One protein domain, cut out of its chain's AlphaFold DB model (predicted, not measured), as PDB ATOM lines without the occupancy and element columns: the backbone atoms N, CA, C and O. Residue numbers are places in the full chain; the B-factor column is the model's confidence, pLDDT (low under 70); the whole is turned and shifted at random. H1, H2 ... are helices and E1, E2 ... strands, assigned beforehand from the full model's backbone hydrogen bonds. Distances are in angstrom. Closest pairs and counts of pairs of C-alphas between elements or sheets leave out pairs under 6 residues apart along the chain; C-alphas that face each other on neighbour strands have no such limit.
ATOM      1  N   HIS A 258      19.587 -29.738  32.702       72.45
ATOM      2  CA  HIS A 258      18.891 -30.787  31.952       72.45
ATOM      3  C   HIS A 258      18.498 -30.401  30.524       72.45
ATOM      4  O   HIS A 258      18.465 -31.272  29.653       72.45
ATOM      5  N   THR A 259      18.209 -29.124  30.267       78.93
ATOM      6  CA  THR A 259      17.871 -28.636  28.923       78.93
ATOM      7  C   THR A 259      19.022 -28.891  27.953       78.93
ATOM      8  O   THR A 259      18.808 -29.382  26.848       78.93
ATOM      9  N   VAL A 260      20.255 -28.646  28.401       74.09
ATOM     10  CA  VAL A 260      21.478 -28.870  27.625       74.09
ATOM     11  C   VAL A 260      21.665 -30.354  27.310       74.09
ATOM     12  O   VAL A 260      21.850 -30.725  26.151       74.09
ATOM     13  N   GLU A 261      21.551 -31.220  28.318       76.28
ATOM     14  CA  GLU A 261      21.663 -32.672  28.132       76.28
ATOM     15  C   GLU A 261      20.602 -33.214  27.160       76.28
ATOM     16  O   GLU A 261      20.895 -34.078  26.331       76.28
ATOM     17  N   ALA A 262      19.364 -32.715  27.255       81.88
ATOM     18  CA  ALA A 262      18.259 -33.138  26.404       81.88
ATOM     19  C   ALA A 262      18.458 -32.707  24.944       81.88
ATOM     20  O   ALA A 262      18.275 -33.529  24.046       81.88
ATOM     21  N   VAL A 263      18.872 -31.457  24.710       82.21
ATOM     22  CA  VAL A 263      19.159 -30.922  23.367       82.21
ATOM     23  C   VAL A 263      20.291 -31.704  22.698       82.21
ATOM     24  O   VAL A 263      20.144 -32.142  21.552       82.21
ATOM     25  N   LEU A 264      21.385 -31.960  23.427       82.07
ATOM     26  CA  LEU A 264      22.502 -32.760  22.921       82.07
ATOM     27  C   LEU A 264      22.059 -34.186  22.591       82.07
ATOM     28  O   LEU A 264      22.310 -34.667  21.491       82.07
ATOM     29  N   ARG A 265      21.345 -34.856  23.503       81.37
ATOM     30  CA  ARG A 265      20.872 -36.228  23.281       81.37
ATOM     31  C   ARG A 265      19.942 -36.330  22.071       81.37
ATOM     32  O   ARG A 265      20.083 -37.263  21.290       81.37
ATOM     33  N   ASN A 266      19.007 -35.395  21.911       83.08
ATOM     34  CA  ASN A 266      18.065 -35.413  20.791       83.08
ATOM     35  C   ASN A 266      18.783 -35.209  19.448       83.08
ATOM     36  O   ASN A 266      18.539 -35.968  18.513       83.08
ATOM     37  N   SER A 267      19.713 -34.250  19.379       82.63
ATOM     38  CA  SER A 267      20.510 -33.984  18.172       82.63
ATOM     39  C   SER A 267      21.395 -35.178  17.800       82.63
ATOM     40  O   SER A 267      21.456 -35.581  16.641       82.63
ATOM     41  N   LEU A 268      22.040 -35.794  18.795       81.16
ATOM     42  CA  LEU A 268      22.900 -36.963  18.601       81.16
ATOM     43  C   LEU A 268      22.113 -38.211  18.185       81.16
ATOM     44  O   LEU A 268      22.586 -38.973  17.347       81.16
ATOM     45  N   ASN A 269      20.910 -38.414  18.729       82.38
ATOM     46  CA  ASN A 269      20.043 -39.517  18.317       82.38
ATOM     47  C   ASN A 269      19.606 -39.381  16.855       82.38
ATOM     48  O   ASN A 269      19.584 -40.383  16.150       82.38
ATOM     49  N   ALA A 270      19.300 -38.164  16.394       82.78
ATOM     50  CA  ALA A 270      18.973 -37.925  14.990       82.78
ATOM     51  C   ALA A 270      20.165 -38.278  14.077       82.78
ATOM     52  O   ALA A 270      20.014 -38.985  13.086       82.78
ATOM     53  N   LEU A 271      21.379 -37.858  14.449       83.42
ATOM     54  CA  LEU A 271      22.590 -38.099  13.653       83.42
ATOM     55  C   LEU A 271      23.065 -39.558  13.648       83.42
ATOM     56  O   LEU A 271      23.829 -39.943  12.761       83.42
ATOM     57  N   ALA A 272      22.600 -40.388  14.586       79.00
ATOM     58  CA  ALA A 272      22.935 -41.810  14.616       79.00
ATOM     59  C   ALA A 272      22.488 -42.569  13.364       79.00
ATOM     60  O   ALA A 272      23.116 -43.563  12.998       79.00
ATOM     61  N   GLU A 273      21.467 -42.070  12.668       77.80
ATOM     62  CA  GLU A 273      20.983 -42.639  11.409       77.80
ATOM     63  C   GLU A 273      21.924 -42.351  10.228       77.80
ATOM     64  O   GLU A 273      22.024 -43.161   9.307       77.80
ATOM     65  N   VAL A 274      22.679 -41.246  10.278       81.27
ATOM     66  CA  VAL A 274      23.640 -40.839   9.232       81.27
ATOM     67  C   VAL A 274      24.932 -41.669   9.310       81.27
ATOM     68  O   VAL A 274      25.670 -41.818   8.334       81.27
ATOM     69  N   GLY A 275      25.215 -42.261  10.474       78.70
ATOM     70  CA  GLY A 275      26.382 -43.105  10.729       78.70
ATOM     71  C   GLY A 275      27.676 -42.317  10.949       78.70
ATOM     72  O   GLY A 275      28.330 -42.516  11.973       78.70
ATOM     73  N   ALA A 276      28.050 -41.434  10.019       84.47
ATOM     74  CA  ALA A 276      29.180 -40.512  10.156       84.47
ATOM     75  C   ALA A 276      28.763 -39.084   9.786       84.47
ATOM     76  O   ALA A 276      28.107 -38.889   8.768       84.47
ATOM     77  N   PHE A 277      29.174 -38.091  10.573       85.99
ATOM     78  CA  PHE A 277      28.797 -36.687  10.379       85.99
ATOM     79  C   PHE A 277      29.971 -35.736  10.621       85.99
ATOM     80  O   PHE A 277      30.950 -36.082  11.292       85.99
ATOM     81  N   ALA A 278      29.875 -34.535  10.058       87.47
ATOM     82  CA  ALA A 278      30.794 -33.436  10.328       87.47
ATOM     83  C   ALA A 278      30.338 -32.658  11.567       87.47
ATOM     84  O   ALA A 278      29.144 -32.561  11.845       87.47
ATOM     85  N   VAL A 279      31.281 -32.070  12.300       85.98
ATOM     86  CA  VAL A 279      30.974 -31.184  13.429       85.98
ATOM     87  C   VAL A 279      31.447 -29.780  13.108       85.98
ATOM     88  O   VAL A 279      32.561 -29.588  12.628       85.98
ATOM     89  N   GLN A 280      30.611 -28.796  13.413       85.21
ATOM     90  CA  GLN A 280      30.992 -27.391  13.442       85.21
ATOM     91  C   GLN A 280      30.905 -26.900  14.882       85.21
ATOM     92  O   GLN A 280      29.857 -27.012  15.519       85.21
ATOM     93  N   VAL A 281      32.018 -26.376  15.398       84.20
ATOM     94  CA  VAL A 281      32.095 -25.871  16.772       84.20
ATOM     95  C   VAL A 281      32.067 -24.351  16.773       84.20
ATOM     96  O   VAL A 281      32.939 -23.709  16.189       84.20
ATOM     97  N   VAL A 282      31.087 -23.774  17.467       82.12
ATOM     98  CA  VAL A 282      30.943 -22.322  17.625       82.12
ATOM     99  C   VAL A 282      31.442 -21.905  19.011       82.12
ATOM    100  O   VAL A 282      30.941 -22.389  20.026       82.12
ATOM    101  N   VAL A 283      32.421 -20.995  19.070       76.93
ATOM    102  CA  VAL A 283      32.990 -20.483  20.338       76.93
ATOM    103  C   VAL A 283      31.949 -19.701  21.138       76.93
ATOM    104  O   VAL A 283      31.774 -19.921  22.333       76.93
ATOM    105  N   GLU A 284      31.226 -18.809  20.464       71.74
ATOM    106  CA  GLU A 284      30.311 -17.858  21.097       71.74
ATOM    107  C   GLU A 284      28.877 -18.384  21.284       71.74
ATOM    108  O   GLU A 284      28.017 -17.628  21.742       71.74
ATOM    109  N   GLY A 285      28.609 -19.647  20.943       61.66
ATOM    110  CA  GLY A 285      27.271 -20.237  21.022       61.66
ATOM    111  C   GLY A 285      26.891 -20.678  22.437       61.66
ATOM    112  O   GLY A 285      27.738 -21.133  23.215       61.66
ATOM    113  N   ALA A 286      25.604 -20.601  22.774       63.72
ATOM    114  CA  ALA A 286      25.086 -21.251  23.978       63.72
ATOM    115  C   ALA A 286      24.970 -22.770  23.749       63.72
ATOM    116  O   ALA A 286      24.730 -23.233  22.637       63.72
ATOM    117  N   VAL A 287      25.097 -23.590  24.799       63.74
ATOM    118  CA  VAL A 287      24.983 -25.061  24.644       63.74
ATOM    119  C   VAL A 287      23.606 -25.510  24.178       63.74
ATOM    120  O   VAL A 287      23.466 -26.556  23.553       63.74
ATOM    121  N   THR A 288      22.602 -24.681  24.418       64.36
ATOM    122  CA  THR A 288      21.235 -24.881  23.950       64.36
ATOM    123  C   THR A 288      21.073 -24.725  22.432       64.36
ATOM    124  O   THR A 288      20.027 -25.103  21.923       64.36
ATOM    125  N   GLU A 289      22.075 -24.227  21.700       70.24
ATOM    126  CA  GLU A 289      22.025 -24.007  20.241       70.24
ATOM    127  C   GLU A 289      22.561 -25.197  19.421       70.24
ATOM    128  O   GLU A 289      23.013 -25.023  18.291       70.24
ATOM    129  N   ALA A 290      22.551 -26.417  19.966       79.21
ATOM    130  CA  ALA A 290      22.984 -27.582  19.197       79.21
ATOM    131  C   ALA A 290      21.944 -27.937  18.118       79.21
ATOM    132  O   ALA A 290      20.776 -28.167  18.435       79.21
ATOM    133  N   VAL A 291      22.373 -28.003  16.857       83.13
ATOM    134  CA  VAL A 291      21.519 -28.303  15.702       83.13
ATOM    135  C   VAL A 291      22.110 -29.469  14.920       83.13
ATOM    136  O   VAL A 291      23.286 -29.464  14.557       83.13
ATOM    137  N   ALA A 292      21.275 -30.471  14.654       84.83
ATOM    138  CA  ALA A 292      21.570 -31.544  13.718       84.83
ATOM    139  C   ALA A 292      20.885 -31.255  12.379       84.83
ATOM    140  O   ALA A 292      19.660 -31.149  12.325       84.83
ATOM    141  N   ASP A 293      21.673 -31.168  11.312       85.08
ATOM    142  CA  ASP A 293      21.188 -31.142   9.936       85.08
ATOM    143  C   ASP A 293      21.453 -32.513   9.301       85.08
ATOM    144  O   ASP A 293      22.602 -32.885   9.046       85.08
ATOM    145  N   LEU A 294      20.384 -33.288   9.101       82.49
ATOM    146  CA  LEU A 294      20.456 -34.638   8.535       82.49
ATOM    147  C   LEU A 294      20.756 -34.628   7.035       82.49
ATOM    148  O   LEU A 294      21.399 -35.559   6.553       82.49
ATOM    149  N   GLU A 295      20.314 -33.599   6.307       84.90
ATOM    150  CA  GLU A 295      20.547 -33.488   4.863       84.90
ATOM    151  C   GLU A 295      22.019 -33.190   4.577       84.90
ATOM    152  O   GLU A 295      22.602 -33.752   3.649       84.90
ATOM    153  N   LEU A 296      22.638 -32.353   5.415       83.75
ATOM    154  CA  LEU A 296      24.063 -32.040   5.323       83.75
ATOM    155  C   LEU A 296      24.951 -33.022   6.100       83.75
ATOM    156  O   LEU A 296      26.167 -33.029   5.902       83.75
ATOM    157  N   GLY A 297      24.377 -33.835   6.990       84.01
ATOM    158  CA  GLY A 297      25.139 -34.673   7.915       84.01
ATOM    159  C   GLY A 297      26.055 -33.833   8.809       84.01
ATOM    160  O   GLY A 297      27.225 -34.177   8.990       84.01
ATOM    161  N   VAL A 298      25.551 -32.705   9.316       87.01
ATOM    162  CA  VAL A 298      26.315 -31.734  10.114       87.01
ATOM    163  C   VAL A 298      25.711 -31.600  11.508       87.01
ATOM    164  O   VAL A 298      24.507 -31.424  11.675       87.01
ATOM    165  N   PHE A 299      26.576 -31.632  12.521       86.73
ATOM    166  CA  PHE A 299      26.261 -31.266  13.894       86.73
ATOM    167  C   PHE A 299      26.893 -29.917  14.226       86.73
ATOM    168  O   PHE A 299      28.109 -29.821  14.406       86.73
ATOM    169  N   VAL A 300      26.077 -28.874  14.313       85.20
ATOM    170  CA  VAL A 300      26.524 -27.570  14.801       85.20
ATOM    171  C   VAL A 300      26.316 -27.544  16.301       85.20
ATOM    172  O   VAL A 300      25.217 -27.799  16.788       85.20
ATOM    173  N   VAL A 301      27.369 -27.255  17.053       84.57
ATOM    174  CA  VAL A 301      27.295 -27.216  18.506       84.57
ATOM    175  C   VAL A 301      28.190 -26.117  19.046       84.57
ATOM    176  O   VAL A 301      29.255 -25.828  18.504       84.57
ATOM    177  N   SER A 302      27.776 -25.494  20.146       82.80
ATOM    178  CA  SER A 302      28.704 -24.651  20.895       82.80
ATOM    179  C   SER A 302      29.928 -25.449  21.337       82.80
ATOM    180  O   SER A 302      29.874 -26.676  21.486       82.80
ATOM    181  N   MET A 303      30.995 -24.732  21.676       81.61
ATOM    182  CA  MET A 303      32.135 -25.323  22.354       81.61
ATOM    183  C   MET A 303      31.679 -26.213  23.507       81.61
ATOM    184  O   MET A 303      31.990 -27.402  23.539       81.61
ATOM    185  N   ALA A 304      30.843 -25.665  24.392       77.54
ATOM    186  CA  ALA A 304      30.359 -26.368  25.565       77.54
ATOM    187  C   ALA A 304      29.548 -27.637  25.282       77.54
ATOM    188  O   ALA A 304      29.665 -28.618  26.018       77.54
ATOM    189  N   GLY A 305      28.852 -27.714  24.155       79.96
ATOM    190  CA  GLY A 305      28.220 -28.966  23.752       79.96
ATOM    191  C   GLY A 305      29.187 -29.981  23.137       79.96
ATOM    192  O   GLY A 305      28.974 -31.178  23.318       79.96
ATOM    193  N   PHE A 306      30.273 -29.541  22.492       82.46
ATOM    194  CA  PHE A 306      31.288 -30.438  21.929       82.46
ATOM    195  C   PHE A 306      31.935 -31.324  23.002       82.46
ATOM    196  O   PHE A 306      31.913 -32.550  22.887       82.46
ATOM    197  N   VAL A 307      32.460 -30.732  24.081       80.30
ATOM    198  CA  VAL A 307      33.114 -31.514  25.148       80.30
ATOM    199  C   VAL A 307      32.089 -32.312  25.953       80.30
ATOM    200  O   VAL A 307      32.364 -33.457  26.299       80.30
ATOM    201  N   ALA A 308      30.886 -31.779  26.203       77.31
ATOM    202  CA  ALA A 308      29.825 -32.548  26.860       77.31
ATOM    203  C   ALA A 308      29.442 -33.787  26.031       77.31
ATOM    204  O   ALA A 308      29.326 -34.883  26.575       77.31
ATOM    205  N   GLY A 309      29.335 -33.638  24.706       77.51
ATOM    206  CA  GLY A 309      29.158 -34.747  23.772       77.51
ATOM    207  C   GLY A 309      30.319 -35.740  23.826       77.51
ATOM    208  O   GLY A 309      30.080 -36.942  23.940       77.51
ATOM    209  N   ALA A 310      31.566 -35.258  23.817       79.62
ATOM    210  CA  ALA A 310      32.761 -36.093  23.949       79.62
ATOM    211  C   ALA A 310      32.749 -36.905  25.254       79.62
ATOM    212  O   ALA A 310      32.913 -38.120  25.225       79.62
ATOM    213  N   VAL A 311      32.470 -36.281  26.398       75.70
ATOM    214  CA  VAL A 311      32.367 -36.977  27.690       75.70
ATOM    215  C   VAL A 311      31.196 -37.968  27.700       75.70
ATOM    216  O   VAL A 311      31.331 -39.059  28.259       75.70
ATOM    217  N   ALA A 312      30.075 -37.632  27.050       70.52
ATOM    218  CA  ALA A 312      28.861 -38.448  27.000       70.52
ATOM    219  C   ALA A 312      28.914 -39.632  26.014       70.52
ATOM    220  O   ALA A 312      28.070 -40.525  26.124       70.52
ATOM    221  N   GLY A 313      29.900 -39.679  25.111       71.34
ATOM    222  CA  GLY A 313      30.146 -40.821  24.221       71.34
ATOM    223  C   GLY A 313      30.125 -40.526  22.718       71.34
ATOM    224  O   GLY A 313      30.174 -41.473  21.937       71.34
ATOM    225  N   LEU A 314      30.082 -39.259  22.289       74.48
ATOM    226  CA  LEU A 314      30.363 -38.897  20.896       74.48
ATOM    227  C   LEU A 314      31.730 -39.469  20.520       74.48
ATOM    228  O   LEU A 314      32.708 -39.124  21.172       74.48
ATOM    229  N   LEU A 315      31.815 -40.326  19.504       71.96
ATOM    230  CA  LEU A 315      33.059 -40.939  19.053       71.96
ATOM    231  C   LEU A 315      33.699 -40.083  17.963       71.96
ATOM    232  O   LEU A 315      33.065 -39.731  16.976       71.96
ATOM    233  N   PHE A 316      34.994 -39.812  18.087       70.77
ATOM    234  CA  PHE A 316      35.754 -39.064  17.088       70.77
ATOM    235  C   PHE A 316      37.159 -39.624  16.972       70.77
ATOM    236  O   PHE A 316      37.775 -39.990  17.974       70.77
ATOM    237  N   VAL A 317      37.606 -39.807  15.732       59.98
ATOM    238  CA  VAL A 317      38.788 -40.614  15.436       59.98
ATOM    239  C   VAL A 317      40.032 -39.927  15.996       59.98
ATOM    240  O   VAL A 317      40.387 -38.838  15.564       59.98
ATOM    241  N   ALA A 318      40.722 -40.612  16.911       63.22
ATOM    242  CA  ALA A 318      42.137 -40.432  17.262       63.22
ATOM    243  C   ALA A 318      42.614 -39.066  17.810       63.22
ATOM    244  O   ALA A 318      43.799 -38.945  18.103       63.22
ATOM    245  N   VAL A 319      41.750 -38.063  17.996       75.37
ATOM    246  CA  VAL A 319      42.174 -36.722  18.466       75.37
ATOM    247  C   VAL A 319      41.391 -36.202  19.670       75.37
ATOM    248  O   VAL A 319      41.454 -35.019  19.988       75.37
ATOM    249  N   ALA A 320      40.657 -37.069  20.374       78.62
ATOM    250  CA  ALA A 320      39.755 -36.614  21.426       78.62
ATOM    251  C   ALA A 320      40.402 -35.908  22.603       78.62
ATOM    252  O   ALA A 320      39.947 -34.825  22.972       78.62
ATOM    253  N   GLY A 321      41.488 -36.480  23.116       80.33
ATOM    254  CA  GLY A 321      42.326 -35.816  24.107       80.33
ATOM    255  C   GLY A 321      42.807 -34.456  23.618       80.33
ATOM    256  O   GLY A 321      42.507 -33.447  24.237       80.33
ATOM    257  N   VAL A 322      43.428 -34.414  22.435       85.07
ATOM    258  CA  VAL A 322      44.014 -33.192  21.855       85.07
ATOM    259  C   VAL A 322      42.994 -32.063  21.703       85.07
ATOM    260  O   VAL A 322      43.283 -30.918  22.043       85.07
ATOM    261  N   LEU A 323      41.793 -32.361  21.197       86.86
ATOM    262  CA  LEU A 323      40.768 -31.332  21.018       86.86
ATOM    263  C   LEU A 323      40.224 -30.843  22.360       86.86
ATOM    264  O   LEU A 323      40.049 -29.643  22.534       86.86
ATOM    265  N   VAL A 324      39.980 -31.744  23.317       85.51
ATOM    266  CA  VAL A 324      39.523 -31.350  24.656       85.51
ATOM    267  C   VAL A 324      40.609 -30.556  25.386       85.51
ATOM    268  O   VAL A 324      40.296 -29.538  25.997       85.51
ATOM    269  N   ASP A 325      41.876 -30.937  25.255       87.01
ATOM    270  CA  ASP A 325      43.015 -30.218  25.828       87.01
ATOM    271  C   ASP A 325      43.169 -28.818  25.254       87.01
ATOM    272  O   ASP A 325      43.418 -27.883  26.006       87.01
ATOM    273  N   LEU A 326      42.994 -28.640  23.944       89.77
ATOM    274  CA  LEU A 326      43.022 -27.314  23.329       89.77
ATOM    275  C   LEU A 326      41.917 -26.419  23.903       89.77
ATOM    276  O   LEU A 326      42.139 -25.249  24.218       89.77
ATOM    277  N   ILE A 327      40.723 -26.979  24.078       87.79
ATOM    278  CA  ILE A 327      39.572 -26.255  24.615       87.79
ATOM    279  C   ILE A 327      39.817 -25.858  26.072       87.79
ATOM    280  O   ILE A 327      39.634 -24.693  26.431       87.79
ATOM    281  N   MET A 328      40.270 -26.797  26.905       90.42
ATOM    282  CA  MET A 328      40.579 -26.516  28.309       90.42
ATOM    283  C   MET A 328      41.799 -25.602  28.440       90.42
ATOM    284  O   MET A 328      41.816 -24.694  29.257       90.42
ATOM    285  N   GLY A 329      42.802 -25.761  27.585       91.24
ATOM    286  CA  GLY A 329      44.009 -24.942  27.577       91.24
ATOM    287  C   GLY A 329      43.752 -23.482  27.209       91.24
ATOM    288  O   GLY A 329      44.508 -22.617  27.650       91.24
ATOM    289  N   THR A 330      42.681 -23.202  26.457       90.47
ATOM    290  CA  THR A 330      42.301 -21.856  25.987       90.47
ATOM    291  C   THR A 330      41.106 -21.262  26.733       90.47
ATOM    292  O   THR A 330      40.655 -20.158  26.421       90.47
ATOM    293  N   GLY A 331      40.570 -21.972  27.732       89.29
ATOM    294  CA  GLY A 331      39.385 -21.527  28.470       89.29
ATOM    295  C   GLY A 331      38.125 -21.489  27.601       89.29
ATOM    296  O   GLY A 331      37.194 -20.745  27.895       89.29
ATOM    297  N   GLY A 332      38.108 -22.265  26.514       86.33
ATOM    298  CA  GLY A 332      37.032 -22.297  25.531       86.33
ATOM    299  C   GLY A 332      37.028 -21.138  24.532       86.33
ATOM    300  O   GLY A 332      36.046 -21.020  23.808       86.33
ATOM    301  N   ASN A 333      38.076 -20.305  24.472       86.51
ATOM    302  CA  ASN A 333      38.158 -19.173  23.533       86.51
ATOM    303  C   ASN A 333      38.530 -19.577  22.099       86.51
ATOM    304  O   ASN A 333      38.274 -18.819  21.167       86.51
ATOM    305  N   VAL A 334      39.133 -20.752  21.901       85.34
ATOM    306  CA  VAL A 334      39.618 -21.188  20.586       85.34
ATOM    307  C   VAL A 334      38.844 -22.410  20.127       85.34
ATOM    308  O   VAL A 334      38.897 -23.454  20.777       85.34
ATOM    309  N   ALA A 335      38.147 -22.284  18.989       81.88
ATOM    310  CA  ALA A 335      37.493 -23.401  18.307       81.88
ATOM    311  C   ALA A 335      38.499 -24.531  18.023       81.88
ATOM    312  O   ALA A 335      39.550 -24.261  17.436       81.88
ATOM    313  N   PRO A 336      38.196 -25.794  18.376       85.15
ATOM    314  CA  PRO A 336      39.018 -26.912  17.951       85.15
ATOM    315  C   PRO A 336      39.007 -27.021  16.418       85.15
ATOM    316  O   PRO A 336      37.951 -26.838  15.802       85.15
ATOM    317  N   PRO A 337      40.140 -27.363  15.782       85.97
ATOM    318  CA  PRO A 337      40.201 -27.585  14.342       85.97
ATOM    319  C   PRO A 337      39.517 -28.915  13.992       85.97
ATOM    320  O   PRO A 337      40.154 -29.961  13.909       85.97
ATOM    321  N   VAL A 338      38.192 -28.874  13.836       84.26
ATOM    322  CA  VAL A 338      37.352 -30.043  13.515       84.26
ATOM    323  C   VAL A 338      37.016 -30.165  12.031       84.26
ATOM    324  O   VAL A 338      36.397 -31.148  11.622       84.26
ATOM    325  N   THR A 339      37.429 -29.187  11.222       79.49
ATOM    326  CA  THR A 339      37.358 -29.243   9.760       79.49
ATOM    327  C   THR A 339      38.070 -30.517   9.301       79.49
ATOM    328  O   THR A 339      39.182 -30.792   9.737       79.49
ATOM    329  N   ASP A 340      37.403 -31.337   8.491       77.80
ATOM    330  CA  ASP A 340      37.883 -32.636   7.984       77.80
ATOM    331  C   ASP A 340      37.866 -33.821   8.967       77.80
ATOM    332  O   ASP A 340      38.201 -34.949   8.585       77.80
ATOM    333  N   LEU A 341      37.408 -33.629  10.207       83.79
ATOM    334  CA  LEU A 341      37.183 -34.742  11.126       83.79
ATOM    335  C   LEU A 341      35.797 -35.360  10.920       83.79
ATOM    336  O   LEU A 341      34.786 -34.667  10.811       83.79
ATOM    337  N   LYS A 342      35.757 -36.695  10.916       80.51
ATOM    338  CA  LYS A 342      34.515 -37.472  10.914       80.51
ATOM    339  C   LYS A 342      34.169 -37.931  12.320       80.51
ATOM    340  O   LYS A 342      35.012 -38.475  13.040       80.51
ATOM    341  N   PHE A 343      32.909 -37.728  12.672       84.25
ATOM    342  CA  PHE A 343      32.343 -38.060  13.966       84.25
ATOM    343  C   PHE A 343      31.312 -39.168  13.810       84.25
ATOM    344  O   PHE A 343      30.617 -39.247  12.800       84.25
ATOM    345  N   HIS A 344      31.212 -40.015  14.826       84.24
ATOM    346  CA  HIS A 344      30.220 -41.075  14.917       84.24
ATOM    347  C   HIS A 344      29.505 -40.975  16.258       84.24
ATOM    348  O   HIS A 344      30.105 -40.682  17.292       84.24
ATOM    349  N   THR A 345      28.217 -41.282  16.275       78.22
ATOM    350  CA  THR A 345      27.473 -41.462  17.521       78.22
ATOM    351  C   THR A 345      27.373 -42.942  17.832       78.22
ATOM    352  O   THR A 345      26.947 -43.736  16.994       78.22
ATOM    353  N   ALA A 346      27.716 -43.312  19.057       79.55
ATOM    354  CA  ALA A 346      27.474 -44.647  19.564       79.55
ATOM    355  C   ALA A 346      27.141 -44.564  21.053       79.55
ATOM    356  O   ALA A 346      27.700 -43.745  21.784       79.55
ATOM    357  N   THR A 347      26.240 -45.427  21.515       78.34
ATOM    358  CA  THR A 347      25.901 -45.510  22.938       78.34
ATOM    359  C   THR A 347      27.026 -46.222  23.679       78.34
ATOM    360  O   THR A 347      27.033 -47.447  23.810       78.34
ATOM    361  N   MET A 348      28.012 -45.449  24.130       85.38
ATOM    362  CA  MET A 348      29.141 -45.963  24.903       85.38
ATOM    363  C   MET A 348      28.692 -46.497  26.271       85.38
ATOM    364  O   MET A 348      27.735 -45.970  26.850       85.38
ATOM    365  N   PRO A 349      29.354 -47.547  26.793       88.68
ATOM    366  CA  PRO A 349      28.989 -48.140  28.073       88.68
ATOM    367  C   PRO A 349      29.102 -47.136  29.224       88.68
ATOM    368  O   PRO A 349      29.988 -46.280  29.248       88.68
ATOM    369  N   ASP A 350      28.218 -47.269  30.213       88.83
ATOM    370  CA  ASP A 350      28.308 -46.483  31.437       88.83
ATOM    371  C   ASP A 350      29.249 -47.160  32.440       88.83
ATOM    372  O   ASP A 350      28.895 -48.147  33.089       88.83
ATOM    373  N   GLY A 351      30.459 -46.617  32.569       91.80
ATOM    374  CA  GLY A 351      31.465 -47.141  33.486       91.80
ATOM    375  C   GLY A 351      31.032 -47.133  34.954       91.80
ATOM    376  O   GLY A 351      31.392 -48.062  35.673       91.80
ATOM    377  N   MET A 352      30.203 -46.176  35.397       89.48
ATOM    378  CA  MET A 352      29.665 -46.178  36.770       89.48
ATOM    379  C   MET A 352      28.707 -47.351  36.985       89.48
ATOM    380  O   MET A 352      28.757 -48.031  38.008       89.48
ATOM    381  N   GLN A 353      27.856 -47.636  35.994       89.76
ATOM    382  CA  GLN A 353      26.948 -48.781  36.057       89.76
ATOM    383  C   GLN A 353      27.729 -50.102  36.083       89.76
ATOM    384  O   GLN A 353      27.401 -51.000  36.860       89.76
ATOM    385  N   LEU A 354      28.776 -50.221  35.261       93.80
ATOM    386  CA  LEU A 354      29.651 -51.394  35.265       93.80
ATOM    387  C   LEU A 354      30.394 -51.546  36.599       93.80
ATOM    388  O   LEU A 354      30.464 -52.658  37.121       93.80
TER     389      LEU A 354
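This is residues 258 to 354 of the 362 residues of the protein "Os04g0308600 protein" of Oryza sativa subsp. japonica (UniProt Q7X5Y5). A small three-strand sheet, E1 E3 E2, has H1 and H2 over one face: H1 runs along the strands, H2 stands up from them. H3 lies beyond H2, the two-strand ribbon E4 E5 has E5 near H1 and E1, and the last residues run out to tiny H4. The printed part has 97 residues, with four named helices and five named strands in the order H1 E1 E2 E3 H2 E4 H3 E5 H4, class mixed. The first sheet is mixed, the ribbon antiparallel; the whole is compact, radius of gyration of the C-alphas 12.6 A, spanning 36 by 31 by 28 A.

Find C-alpha 258 at (18.891, -30.787, 31.952); H1 runs from there to 271, 20.0 A. Next come E1, residues 278 to 282, 13.3 A, E2, 291 to 293, and E3, 298 to 302, 13.1 A. H2 takes residues 303 to 312, 14.3 A, E4 314 to 316, H3 320 to 329, 13.9 A, and E5 343 to 345. H4, 351 to 354, ends at C-alpha 354, (29.651, -51.394, 35.265).

Start at H1, over E2 at a height of 8.0 A over the sheet; its closest C-alpha pair with E2 is Ser 267 and Ala 292, 5.2 A. H2, over E3, is on the same face: two layers, helices on one face of a sheet. E1 and E3 are parallel, N 280 to O 299 being 2.9 A; E2 and E3 form a hairpin, N 291 to O 300 2.9 A. In E4 and E5, N 315 to O 344 is 2.8 A. H2 and H3 only just touch, with 3 pairs of C-alphas within 8 A, closest Val 307 and Val 324, 6.4 A. In H1, H2 and H3 every O i to N i+4 pair is within hydrogen-bond range; H4 is too short for one.

The C-alphas of Glu 295 and Leu 354, the farthest apart, are 36.4 A apart. The printed part has no cut; the link from H3 to E5 is long. Look for pLDDT under 70 at residues 285 to 288 and 317 to 318.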